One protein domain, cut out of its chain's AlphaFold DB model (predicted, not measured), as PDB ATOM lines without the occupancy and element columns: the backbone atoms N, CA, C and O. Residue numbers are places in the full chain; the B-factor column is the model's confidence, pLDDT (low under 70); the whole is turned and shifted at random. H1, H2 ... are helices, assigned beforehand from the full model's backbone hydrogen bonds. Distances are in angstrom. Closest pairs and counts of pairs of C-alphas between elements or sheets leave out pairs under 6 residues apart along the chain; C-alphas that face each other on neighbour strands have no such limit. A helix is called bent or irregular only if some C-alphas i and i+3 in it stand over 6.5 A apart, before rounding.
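This is residues 8 to 88 of the 194 residues of an uncharacterized protein of Marivita cryptomonadis (UniProt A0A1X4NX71). Two unequal parts stand one after the other along the longest axis: a cluster of four crossed helices, H1 to H4, and a smaller, loose pair, H5 and H6, that folds back on itself. H1 crosses H2, and H2 and H3 make a corner. The 81 printed residues hold six named helices, H1 to H6 in order, and no named strand: all helix, mostly crossed. The whole is compact, with a radius of gyration of the C-alphas of 13.5 A, yet elongated, spanning 40 by 26 by 16 A.

Start with H1, residues 8 to 21, and H2, residues 26 to 35, the two hubs. They touch through residues 14 to 19 of H1, opposite ways at a steep tilt of 69.6 degrees, only just short of about perpendicular; their closest C-alphas, Ala 19 and Ala 29, are 5.1 A apart. Residues 8 to 11 of H1 touch residues 42 to 47 of H3, residues 37 to 50; the closest C-alphas, Gln 8 and Ala 46, are 4.7 A apart. H2 and H3 only just touch, only at the corner, with 3 pairs of C-alphas within 8 A, the closest being Val 33 and Asn 39 at 6.7 A. H4, residues 58 to 63, touches H2, closest at C-alphas Ala 27 and Ala 58, 5.2 A. H4 only just touches residues 8 to 12 of H1, with 3 pairs within 8 A, closest at C-alphas Leu 12 and Val 61, 6.5 A. H5, residues 67 to 75, and H6, residues 81 to 87, are close but not clearly touching, with C-alphas Arg 69 and Ile 87 closest at 7.7 A; both are apart from H1 to H4. Every O i to N i+4 pair is within hydrogen-bond range in H1, H2, H4, H5 and H6, against 6 of 10 in H3.

Find C-alpha 8 at (-51.270, -4.147, -26.913); from there H1 runs 20.3 A. H2 runs 14.0 A, and H3 18.5 A; H3 is irregular, with C-alphas 46 and 49 9.2 A apart. Look for the end of H6 at C-alpha 87, (-37.724, -13.647, -35.880).

The C-alphas farthest apart, Gly 53 and Asp 78, are 40.6 A apart. The printed part has no cut; the link H3 to H4 is short, the others tight. Residue 25 and residues 66 to 88 have pLDDT under 70.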
ATOM      1  N   GLN A   8     -52.622  -3.868 -27.408       86.00
ATOM      2  CA  GLN A   8     -51.270  -4.147 -26.913       86.00
ATOM      3  C   GLN A   8     -50.305  -4.564 -28.028       86.00
ATOM      4  O   GLN A   8     -49.172  -4.092 -28.052       86.00
ATOM      5  N   GLN A   9     -50.743  -5.407 -28.968       81.75
ATOM      6  CA  GLN A   9     -49.936  -5.800 -30.126       81.75
ATOM      7  C   GLN A   9     -49.689  -4.623 -31.075       81.75
ATOM      8  O   GLN A   9     -48.588  -4.495 -31.602       81.75
ATOM      9  N   LYS A  10     -50.676  -3.735 -31.255       86.31
ATOM     10  CA  LYS A  10     -50.516  -2.499 -32.039       86.31
ATOM     11  C   LYS A  10     -49.464  -1.576 -31.417       86.31
ATOM     12  O   LYS A  10     -48.549  -1.151 -32.117       86.31
ATOM     13  N   LEU A  11     -49.543  -1.329 -30.106       88.06
ATOM     14  CA  LEU A  11     -48.561  -0.495 -29.403       88.06
ATOM     15  C   LEU A  11     -47.167  -1.133 -29.381       88.06
ATOM     16  O   LEU A  11     -46.170  -0.439 -29.571       88.06
ATOM     17  N   LEU A  12     -47.089  -2.455 -29.191       86.25
ATOM     18  CA  LEU A  12     -45.837  -3.202 -29.284       86.25
ATOM     19  C   LEU A  12     -45.212  -3.015 -30.670       86.25
ATOM     20  O   LEU A  12     -44.073  -2.570 -30.753       86.25
ATOM     21  N   LYS A  13     -45.974  -3.250 -31.743       83.44
ATOM     22  CA  LYS A  13     -45.504  -3.103 -33.127       83.44
ATOM     23  C   LYS A  13     -45.053  -1.677 -33.452       83.44
ATOM     24  O   LYS A  13     -44.089  -1.493 -34.183       83.44
ATOM     25  N   LEU A  14     -45.705  -0.664 -32.885       88.31
ATOM     26  CA  LEU A  14     -45.279   0.728 -33.025       88.31
ATOM     27  C   LEU A  14     -43.920   0.989 -32.347       88.31
ATOM     28  O   LEU A  14     -43.033   1.596 -32.948       88.31
ATOM     29  N   CYS A  15     -43.727   0.482 -31.124       86.00
ATOM     30  CA  CYS A  15     -42.442   0.556 -30.415       86.00
ATOM     31  C   CYS A  15     -41.334  -0.190 -31.166       86.00
ATOM     32  O   CYS A  15     -40.193   0.266 -31.218       86.00
ATOM     33  N   GLU A  16     -41.687  -1.335 -31.744       78.50
ATOM     34  CA  GLU A  16     -40.826  -2.134 -32.600       78.50
ATOM     35  C   GLU A  16     -40.395  -1.308 -33.832       78.50
ATOM     36  O   GLU A  16     -39.213  -1.012 -33.977       78.50
ATOM     37  N   LEU A  17     -41.329  -0.810 -34.650       81.56
ATOM     38  CA  LEU A  17     -41.024  -0.010 -35.851       81.56
ATOM     39  C   LEU A  17     -40.167   1.233 -35.561       81.56
ATOM     40  O   LEU A  17     -39.201   1.494 -36.283       81.56
ATOM     41  N   THR A  18     -40.477   1.951 -34.481       82.38
ATOM     42  CA  THR A  18     -39.722   3.138 -34.040       82.38
ATOM     43  C   THR A  18     -38.263   2.786 -33.737       82.38
ATOM     44  O   THR A  18     -37.346   3.541 -34.058       82.38
ATOM     45  N   ALA A  19     -38.011   1.596 -33.182       75.31
ATOM     46  CA  ALA A  19     -36.651   1.131 -32.951       75.31
ATOM     47  C   ALA A  19     -35.860   0.909 -34.263       75.31
ATOM     48  O   ALA A  19     -34.648   1.131 -34.238       75.31
ATOM     49  N   MET A  20     -36.487   0.544 -35.406       70.00
ATOM     50  CA  MET A  20     -35.762   0.380 -36.708       70.00
ATOM     51  C   MET A  20     -35.424   1.724 -37.250       70.00
ATOM     52  O   MET A  20     -34.276   1.959 -37.616       70.00
ATOM     53  N   GLN A  21     -36.460   2.549 -37.372       73.44
ATOM     54  CA  GLN A  21     -36.363   3.808 -38.084       73.44
ATOM     55  C   GLN A  21     -35.257   4.657 -37.467       73.44
ATOM     56  O   GLN A  21     -34.474   5.279 -38.176       73.44
ATOM     57  N   GLU A  22     -35.115   4.576 -36.146       76.00
ATOM     58  CA  GLU A  22     -34.135   5.358 -35.404       76.00
ATOM     59  C   GLU A  22     -32.854   4.593 -35.075       76.00
ATOM     60  O   GLU A  22     -31.938   5.164 -34.484       76.00
ATOM     61  N   LYS A  23     -32.772   3.304 -35.421       73.44
ATOM     62  CA  LYS A  23     -31.654   2.415 -35.065       73.44
ATOM     63  C   LYS A  23     -31.317   2.485 -33.566       73.44
ATOM     64  O   LYS A  23     -30.151   2.540 -33.168       73.44
ATOM     65  N   THR A  24     -32.342   2.508 -32.709       73.06
ATOM     66  CA  THR A  24     -32.181   2.624 -31.249       73.06
ATOM     67  C   THR A  24     -32.565   1.346 -30.510       73.06
ATOM     68  O   THR A  24     -33.120   0.398 -31.058       73.06
ATOM     69  N   ILE A  25     -32.248   1.301 -29.212       69.75
ATOM     70  CA  ILE A  25     -32.680   0.192 -28.364       69.75
ATOM     71  C   ILE A  25     -34.182   0.283 -28.066       69.75
ATOM     72  O   ILE A  25     -34.682   1.367 -27.781       69.75
ATOM     73  N   PHE A  26     -34.878  -0.857 -27.994       74.44
ATOM     74  CA  PHE A  26     -36.325  -0.920 -27.725       74.44
ATOM     75  C   PHE A  26     -36.758  -0.109 -26.497       74.44
ATOM     76  O   PHE A  26     -37.806   0.513 -26.502       74.44
ATOM     77  N   ALA A  27     -35.940  -0.052 -25.440       76.06
ATOM     78  CA  ALA A  27     -36.268   0.757 -24.265       76.06
ATOM     79  C   ALA A  27     -36.347   2.268 -24.563       76.06
ATOM     80  O   ALA A  27     -37.192   2.945 -23.988       76.06
ATOM     81  N   LYS A  28     -35.485   2.777 -25.455       76.56
ATOM     82  CA  LYS A  28     -35.519   4.172 -25.915       76.56
ATOM     83  C   LYS A  28     -36.686   4.404 -26.869       76.56
ATOM     84  O   LYS A  28     -37.386   5.393 -26.712       76.56
ATOM     85  N   ALA A  29     -36.928   3.465 -27.783       82.69
ATOM     86  CA  ALA A  29     -38.074   3.526 -28.685       82.69
ATOM     87  C   ALA A  29     -39.408   3.531 -27.921       82.69
ATOM     88  O   ALA A  29     -40.268   4.348 -28.214       82.69
ATOM     89  N   VAL A  30     -39.550   2.699 -26.880       85.19
ATOM     90  CA  VAL A  30     -40.727   2.727 -26.000       85.19
ATOM     91  C   VAL A  30     -40.870   4.086 -25.327       85.19
ATOM     92  O   VAL A  30     -41.960   4.630 -25.357       85.19
ATOM     93  N   ALA A  31     -39.808   4.644 -24.734       86.38
ATOM     94  CA  ALA A  31     -39.894   5.966 -24.111       86.38
ATOM     95  C   ALA A  31     -40.386   7.017 -25.116       86.38
ATOM     96  O   ALA A  31     -41.342   7.724 -24.837       86.38
ATOM     97  N   LYS A  32     -39.829   7.012 -26.329       88.44
ATOM     98  CA  LYS A  32     -40.218   7.947 -27.382       88.44
ATOM     99  C   LYS A  32     -41.672   7.790 -27.830       88.44
ATOM    100  O   LYS A  32     -42.389   8.777 -27.896       88.44
ATOM    101  N   VAL A  33     -42.119   6.558 -28.088       91.00
ATOM    102  CA  VAL A  33     -43.523   6.276 -28.437       91.00
ATOM    103  C   VAL A  33     -44.463   6.711 -27.316       91.00
ATOM    104  O   VAL A  33     -45.572   7.153 -27.591       91.00
ATOM    105  N   MET A  34     -44.023   6.581 -26.065       88.75
ATOM    106  CA  MET A  34     -44.837   6.885 -24.895       88.75
ATOM    107  C   MET A  34     -44.866   8.376 -24.529       88.75
ATOM    108  O   MET A  34     -45.812   8.821 -23.883       88.75
ATOM    109  N   ASP A  35     -43.844   9.127 -24.931       89.50
ATOM    110  CA  ASP A  35     -43.752  10.576 -24.742       89.50
ATOM    111  C   ASP A  35     -44.444  11.354 -25.878       89.50
ATOM    112  O   ASP A  35     -44.688  12.551 -25.744       89.50
ATOM    113  N   ASP A  36     -44.783  10.686 -26.985       91.06
ATOM    114  CA  ASP A  36     -45.490  11.276 -28.121       91.06
ATOM    115  C   ASP A  36     -47.004  11.407 -27.834       91.06
ATOM    116  O   ASP A  36     -47.701  10.388 -27.695       91.06
ATOM    117  N   PRO A  37     -47.553  12.641 -27.783       90.31
ATOM    118  CA  PRO A  37     -48.975  12.878 -27.540       90.31
ATOM    119  C   PRO A  37     -49.894  12.202 -28.561       90.31
ATOM    120  O   PRO A  37     -51.012  11.823 -28.208       90.31
ATOM    121  N   ALA A  38     -49.432  11.995 -29.801       91.75
ATOM    122  CA  ALA A  38     -50.215  11.334 -30.844       91.75
ATOM    123  C   ALA A  38     -50.548   9.873 -30.494       91.75
ATOM    124  O   ALA A  38     -51.539   9.322 -30.971       91.75
ATOM    125  N   ASN A  39     -49.761   9.252 -29.612       91.75
ATOM    126  CA  ASN A  39     -49.949   7.865 -29.196       91.75
ATOM    127  C   ASN A  39     -50.761   7.729 -27.903       91.75
ATOM    128  O   ASN A  39     -50.988   6.607 -27.446       91.75
ATOM    129  N   PHE A  40     -51.216   8.834 -27.301       88.81
ATOM    130  CA  PHE A  40     -51.867   8.831 -25.988       88.81
ATOM    131  C   PHE A  40     -53.091   7.911 -25.911       88.81
ATOM    132  O   PHE A  40     -53.230   7.116 -24.975       88.81
ATOM    133  N   GLU A  41     -53.953   7.954 -26.921       89.62
ATOM    134  CA  GLU A  41     -55.139   7.103 -26.976       89.62
ATOM    135  C   GLU A  41     -54.758   5.618 -27.087       89.62
ATOM    136  O   GLU A  41     -55.220   4.779 -26.313       89.62
ATOM    137  N   LEU A  42     -53.821   5.290 -27.981       90.00
ATOM    138  CA  LEU A  42     -53.325   3.925 -28.144       90.00
ATOM    139  C   LEU A  42     -52.681   3.393 -26.853       90.00
ATOM    140  O   LEU A  42     -52.894   2.238 -26.477       90.00
ATOM    141  N   MET A  43     -51.917   4.235 -26.152       88.62
ATOM    142  CA  MET A  43     -51.295   3.903 -24.870       88.62
ATOM    143  C   MET A  43     -52.322   3.593 -23.788       88.62
ATOM    144  O   MET A  43     -52.210   2.571 -23.106       88.62
ATOM    145  N   THR A  44     -53.304   4.477 -23.612       89.31
ATOM    146  CA  THR A  44     -54.334   4.337 -22.577       89.31
ATOM    147  C   THR A  44     -55.198   3.106 -22.834       89.31
ATOM    148  O   THR A  44     -55.405   2.308 -21.918       89.31
ATOM    149  N   GLN A  45     -55.586   2.862 -24.088       88.88
ATOM    150  CA  GLN A  45     -56.319   1.657 -24.472       88.88
ATOM    151  C   GLN A  45     -55.487   0.375 -24.284       88.88
ATOM    152  O   GLN A  45     -56.001  -0.630 -23.795       88.88
ATOM    153  N   ALA A  46     -54.191   0.384 -24.621       87.38
ATOM    154  CA  ALA A  46     -53.315  -0.776 -24.427       87.38
ATOM    155  C   ALA A  46     -53.029  -1.069 -22.941       87.38
ATOM    156  O   ALA A  46     -52.898  -2.232 -22.542       87.38
ATOM    157  N   ALA A  47     -52.917  -0.022 -22.118       85.81
ATOM    158  CA  ALA A  47     -52.733  -0.130 -20.676       85.81
ATOM    159  C   ALA A  47     -54.010  -0.606 -19.963       85.81
ATOM    160  O   ALA A  47     -53.918  -1.349 -18.978       85.81
ATOM    161  N   GLY A  48     -55.184  -0.187 -20.446       86.44
ATOM    162  CA  GLY A  48     -56.480  -0.465 -19.831       86.44
ATOM    163  C   GLY A  48     -56.494  -0.068 -18.353       86.44
ATOM    164  O   GLY A  48     -55.982   0.983 -17.968       86.44
ATOM    165  N   MET A  49     -56.975  -0.967 -17.490       80.75
ATOM    166  CA  MET A  49     -57.012  -0.762 -16.030       80.75
ATOM    167  C   MET A  49     -55.634  -0.557 -15.372       80.75
ATOM    168  O   MET A  49     -55.552  -0.210 -14.196       80.75
ATOM    169  N   ARG A  50     -54.526  -0.797 -16.086       73.75
ATOM    170  CA  ARG A  50     -53.168  -0.587 -15.555       73.75
ATOM    171  C   ARG A  50     -52.679   0.849 -15.716       73.75
ATOM    172  O   ARG A  50     -51.601   1.164 -15.205       73.75
ATOM    173  N   TRP A  51     -53.424   1.706 -16.414       82.62
ATOM    174  CA  TRP A  51     -53.075   3.113 -16.541       82.62
ATOM    175  C   TRP A  51     -53.222   3.829 -15.194       82.62
ATOM    176  O   TRP A  51     -54.287   3.833 -14.587       82.62
ATOM    177  N   LYS A  52     -52.134   4.441 -14.719       82.38
ATOM    178  CA  LYS A  52     -52.093   5.213 -13.463       82.38
ATOM    179  C   LYS A  52     -51.656   6.663 -13.690       82.38
ATOM    180  O   LYS A  52     -50.966   7.235 -12.850       82.38
ATOM    181  N   GLY A  53     -51.954   7.216 -14.869       82.44
ATOM    182  CA  GLY A  53     -51.513   8.563 -15.255       82.44
ATOM    183  C   GLY A  53     -50.009   8.676 -15.519       82.44
ATOM    184  O   GLY A  53     -49.462   9.771 -15.469       82.44
ATOM    185  N   LYS A  54     -49.319   7.552 -15.752       84.12
ATOM    186  CA  LYS A  54     -47.883   7.521 -16.055       84.12
ATOM    187  C   LYS A  54     -47.616   6.645 -17.278       84.12
ATOM    188  O   LYS A  54     -48.247   5.587 -17.376       84.12
ATOM    189  N   PRO A  55     -46.654   7.025 -18.141       84.50
ATOM    190  CA  PRO A  55     -46.311   6.236 -19.313       84.50
ATOM    191  C   PRO A  55     -45.836   4.828 -18.936       84.50
ATOM    192  O   PRO A  55     -45.256   4.596 -17.864       84.50
ATOM    193  N   LEU A  56     -46.094   3.856 -19.813       83.44
ATOM    194  CA  LEU A  56     -45.727   2.469 -19.549       83.44
ATOM    195  C   LEU A  56     -44.211   2.289 -19.611       83.44
ATOM    196  O   LEU A  56     -43.526   2.733 -20.529       83.44
ATOM    197  N   LYS A  57     -43.674   1.543 -18.645       82.81
ATOM    198  CA  LYS A  57     -42.256   1.177 -18.646       82.81
ATOM    199  C   LYS A  57     -41.971   0.180 -19.768       82.81
ATOM    200  O   LYS A  57     -42.740  -0.758 -19.979       82.81
ATOM    201  N   ALA A  58     -40.786   0.274 -20.369       77.06
ATOM    202  CA  ALA A  58     -40.318  -0.661 -21.397       77.06
ATOM    203  C   ALA A  58     -40.418  -2.140 -20.988       77.06
ATOM    204  O   ALA A  58     -40.690  -2.993 -21.826       77.06
ATOM    205  N   ASN A  59     -40.234  -2.461 -19.702       76.50
ATOM    206  CA  ASN A  59     -40.373  -3.839 -19.228       76.50
ATOM    207  C   ASN A  59     -41.826  -4.338 -19.271       76.50
ATOM    208  O   ASN A  59     -42.061  -5.509 -19.542       76.50
ATOM    209  N   THR A  60     -42.797  -3.451 -19.038       80.94
ATOM    210  CA  THR A  60     -44.225  -3.773 -19.137       80.94
ATOM    211  C   THR A  60     -44.592  -4.115 -20.574       80.94
ATOM    212  O   THR A  60     -45.170  -5.170 -20.808       80.94
ATOM    213  N   VAL A  61     -44.172  -3.280 -21.529       79.38
ATOM    214  CA  VAL A  61     -44.404  -3.515 -22.963       79.38
ATOM    215  C   VAL A  61     -43.678  -4.779 -23.427       79.38
ATOM    216  O   VAL A  61     -44.250  -5.615 -24.116       79.38
ATOM    217  N   ARG A  62     -42.439  -4.993 -22.962       74.38
ATOM    218  CA  ARG A  62     -41.670  -6.207 -23.265       74.38
ATOM    219  C   ARG A  62     -42.360  -7.479 -22.762       74.38
ATOM    220  O   ARG A  62     -42.245  -8.540 -23.371       74.38
ATOM    221  N   ASN A  63     -43.077  -7.401 -21.647       75.88
ATOM    222  CA  ASN A  63     -43.784  -8.559 -21.116       75.88
ATOM    223  C   ASN A  63     -44.947  -9.001 -22.010       75.88
ATOM    224  O   ASN A  63     -45.266 -10.187 -21.973       75.88
ATOM    225  N   TRP A  64     -45.486  -8.115 -22.849       79.62
ATOM    226  CA  TRP A  64     -46.510  -8.441 -23.846       79.62
ATOM    227  C   TRP A  64     -45.976  -9.175 -25.073       79.62
ATOM    228  O   TRP A  64     -46.768  -9.670 -25.869       79.62
ATOM    229  N   ILE A  65     -44.652  -9.280 -25.227       73.50
ATOM    230  CA  ILE A  65     -44.073 -10.140 -26.258       73.50
ATOM    231  C   ILE A  65     -44.515 -11.577 -25.989       73.50
ATOM    232  O   ILE A  65     -44.315 -12.107 -24.887       73.50
ATOM    233  N   ASP A  66     -45.096 -12.163 -27.030       67.56
ATOM    234  CA  ASP A  66     -45.677 -13.497 -27.067       67.56
ATOM    235  C   ASP A  66     -44.746 -14.549 -26.417       67.56
ATOM    236  O   ASP A  66     -43.550 -14.594 -26.746       67.56
ATOM    237  N   PRO A  67     -45.249 -15.385 -25.486       64.06
ATOM    238  CA  PRO A  67     -44.514 -16.521 -24.934       64.06
ATOM    239  C   PRO A  67     -43.844 -17.402 -25.995       64.06
ATOM    240  O   PRO A  67     -42.709 -17.822 -25.783       64.06
ATOM    241  N   VAL A  68     -44.484 -17.606 -27.152       55.28
ATOM    242  CA  VAL A  68     -43.946 -18.390 -28.276       55.28
ATOM    243  C   VAL A  68     -42.688 -17.733 -28.849       55.28
ATOM    244  O   VAL A  68     -41.678 -18.399 -29.065       55.28
ATOM    245  N   ARG A  69     -42.684 -16.403 -28.998       63.50
ATOM    246  CA  ARG A  69     -41.500 -15.648 -29.451       63.50
ATOM    247  C   ARG A  69     -40.374 -15.683 -28.423       63.50
ATOM    248  O   ARG A  69     -39.208 -15.822 -28.781       63.50
ATOM    249  N   LYS A  70     -40.708 -15.573 -27.132       65.31
ATOM    250  CA  LYS A  70     -39.717 -15.693 -26.049       65.31
ATOM    251  C   LYS A  70     -39.087 -17.081 -26.011       65.31
ATOM    252  O   LYS A  70     -37.904 -17.180 -25.700       65.31
ATOM    253  N   GLN A  71     -39.873 -18.117 -26.287       62.31
ATOM    254  CA  GLN A  71     -39.410 -19.497 -26.319       62.31
ATOM    255  C   GLN A  71     -38.496 -19.738 -27.524       62.31
ATOM    256  O   GLN A  71     -37.364 -20.165 -27.339       62.31
ATOM    257  N   TYR A  72     -38.893 -19.282 -28.713       61.44
ATOM    258  CA  TYR A  72     -38.066 -19.382 -29.915       61.44
ATOM    259  C   TYR A  72     -36.679 -18.722 -29.745       61.44
ATOM    260  O   TYR A  72     -35.659 -19.308 -30.086       61.44
ATOM    261  N   ILE A  73     -36.597 -17.525 -29.144       62.56
ATOM    262  CA  ILE A  73     -35.301 -16.861 -28.873       62.56
ATOM    263  C   ILE A  73     -34.421 -17.670 -27.900       62.56
ATOM    264  O   ILE A  73     -33.194 -17.570 -27.947       62.56
ATOM    265  N   LYS A  74     -35.029 -18.419 -26.972       62.34
ATOM    266  CA  LYS A  74     -34.295 -19.268 -26.021       62.34
ATOM    267  C   LYS A  74     -33.784 -20.543 -26.678       62.34
ATOM    268  O   LYS A  74     -32.672 -20.954 -26.360       62.34
ATOM    269  N   ASP A  75     -34.588 -21.131 -27.554       59.69
ATOM    270  CA  ASP A  75     -34.293 -22.412 -28.197       59.69
ATOM    271  C   ASP A  75     -33.173 -22.288 -29.240       59.69
ATOM    272  O   ASP A  75     -32.447 -23.248 -29.480       59.69
ATOM    273  N   PHE A  76     -32.955 -21.085 -29.782       57.56
ATOM    274  CA  PHE A  76     -31.869 -20.801 -30.716       57.56
ATOM    275  C   PHE A  76     -30.937 -19.705 -30.164       57.56
ATOM    276  O   PHE A  76     -31.150 -18.520 -30.416       57.56
ATOM    277  N   PRO A  77     -29.895 -20.047 -29.381       59.59
ATOM    278  CA  PRO A  77     -28.956 -19.064 -28.835       59.59
ATOM    279  C   PRO A  77     -27.977 -18.495 -29.882       59.59
ATOM    280  O   PRO A  77     -27.537 -17.354 -29.717       59.59
ATOM    281  N   ASP A  78     -27.716 -19.233 -30.966       56.97
ATOM    282  CA  ASP A  78     -26.683 -18.928 -31.976       56.97
ATOM    283  C   ASP A  78     -27.217 -18.228 -33.237       56.97
ATOM    284  O   ASP A  78     -26.504 -18.068 -34.225       56.97
ATOM    285  N   ILE A  79     -28.473 -17.776 -33.220       61.19
ATOM    286  CA  ILE A  79     -29.019 -16.948 -34.304       61.19
ATOM    287  C   ILE A  79     -28.235 -15.640 -34.429       61.19
ATOM    288  O   ILE A  79     -28.004 -14.933 -33.437       61.19
ATOM    289  N   THR A  80     -27.867 -15.331 -35.672       55.03
ATOM    290  CA  THR A  80     -27.195 -14.085 -36.062       55.03
ATOM    291  C   THR A  80     -28.058 -12.868 -35.738       55.03
ATOM    292  O   THR A  80     -29.280 -12.978 -35.585       55.03
ATOM    293  N   ASP A  81     -27.440 -11.688 -35.640       50.47
ATOM    294  CA  ASP A  81     -28.162 -10.444 -35.354       50.47
ATOM    295  C   ASP A  81     -29.267 -10.165 -36.388       50.47
ATOM    296  O   ASP A  81     -30.333  -9.675 -36.016       50.47
ATOM    297  N   ASP A  82     -29.077 -10.567 -37.646       51.06
ATOM    298  CA  ASP A  82     -30.066 -10.409 -38.719       51.06
ATOM    299  C   ASP A  82     -31.203 -11.442 -38.631       51.06
ATOM    300  O   ASP A  82     -32.373 -11.107 -38.814       51.06
ATOM    301  N   GLN A  83     -30.910 -12.689 -38.253       54.12
ATOM    302  CA  GLN A  83     -31.943 -13.703 -37.994       54.12
ATOM    303  C   GLN A  83     -32.774 -13.347 -36.755       54.12
ATOM    304  O   GLN A  83     -33.999 -13.487 -36.756       54.12
ATOM    305  N   ARG A  84     -32.137 -12.797 -35.711       50.75
ATOM    306  CA  ARG A  84     -32.835 -12.217 -34.551       50.75
ATOM    307  C   ARG A  84     -33.777 -11.098 -34.974       50.75
ATOM    308  O   ARG A  84     -34.892 -11.066 -34.465       50.75
ATOM    309  N   GLN A  85     -33.354 -10.229 -35.893       48.91
ATOM    310  CA  GLN A  85     -34.178  -9.140 -36.432       48.91
ATOM    311  C   GLN A  85     -35.388  -9.643 -37.239       48.91
ATOM    312  O   GLN A  85     -36.447  -9.025 -37.179       48.91
ATOM    313  N   GLN A  86     -35.265 -10.770 -37.950       50.47
ATOM    314  CA  GLN A  86     -36.369 -11.372 -38.712       50.47
ATOM    315  C   GLN A  86     -37.383 -12.122 -37.825       50.47
ATOM    316  O   GLN A  86     -38.585 -12.080 -38.079       50.47
ATOM    317  N   ILE A  87     -36.912 -12.797 -36.773       51.59
ATOM    318  CA  ILE A  87     -37.724 -13.647 -35.880       51.59
ATOM    319  C   ILE A  87     -38.394 -12.835 -34.769       51.59
ATOM    320  O   ILE A  87     -39.572 -13.015 -34.443       51.59
ATOM    321  N   ALA A  88     -37.626 -11.947 -34.148       47.25
ATOM    322  CA  ALA A  88     -38.099 -11.027 -33.143       47.25
ATOM    323  C   ALA A  88     -38.136  -9.667 -33.812       47.25
ATOM    324  O   ALA A  88     -37.108  -9.003 -33.912       47.25
TER     325      ALA A  88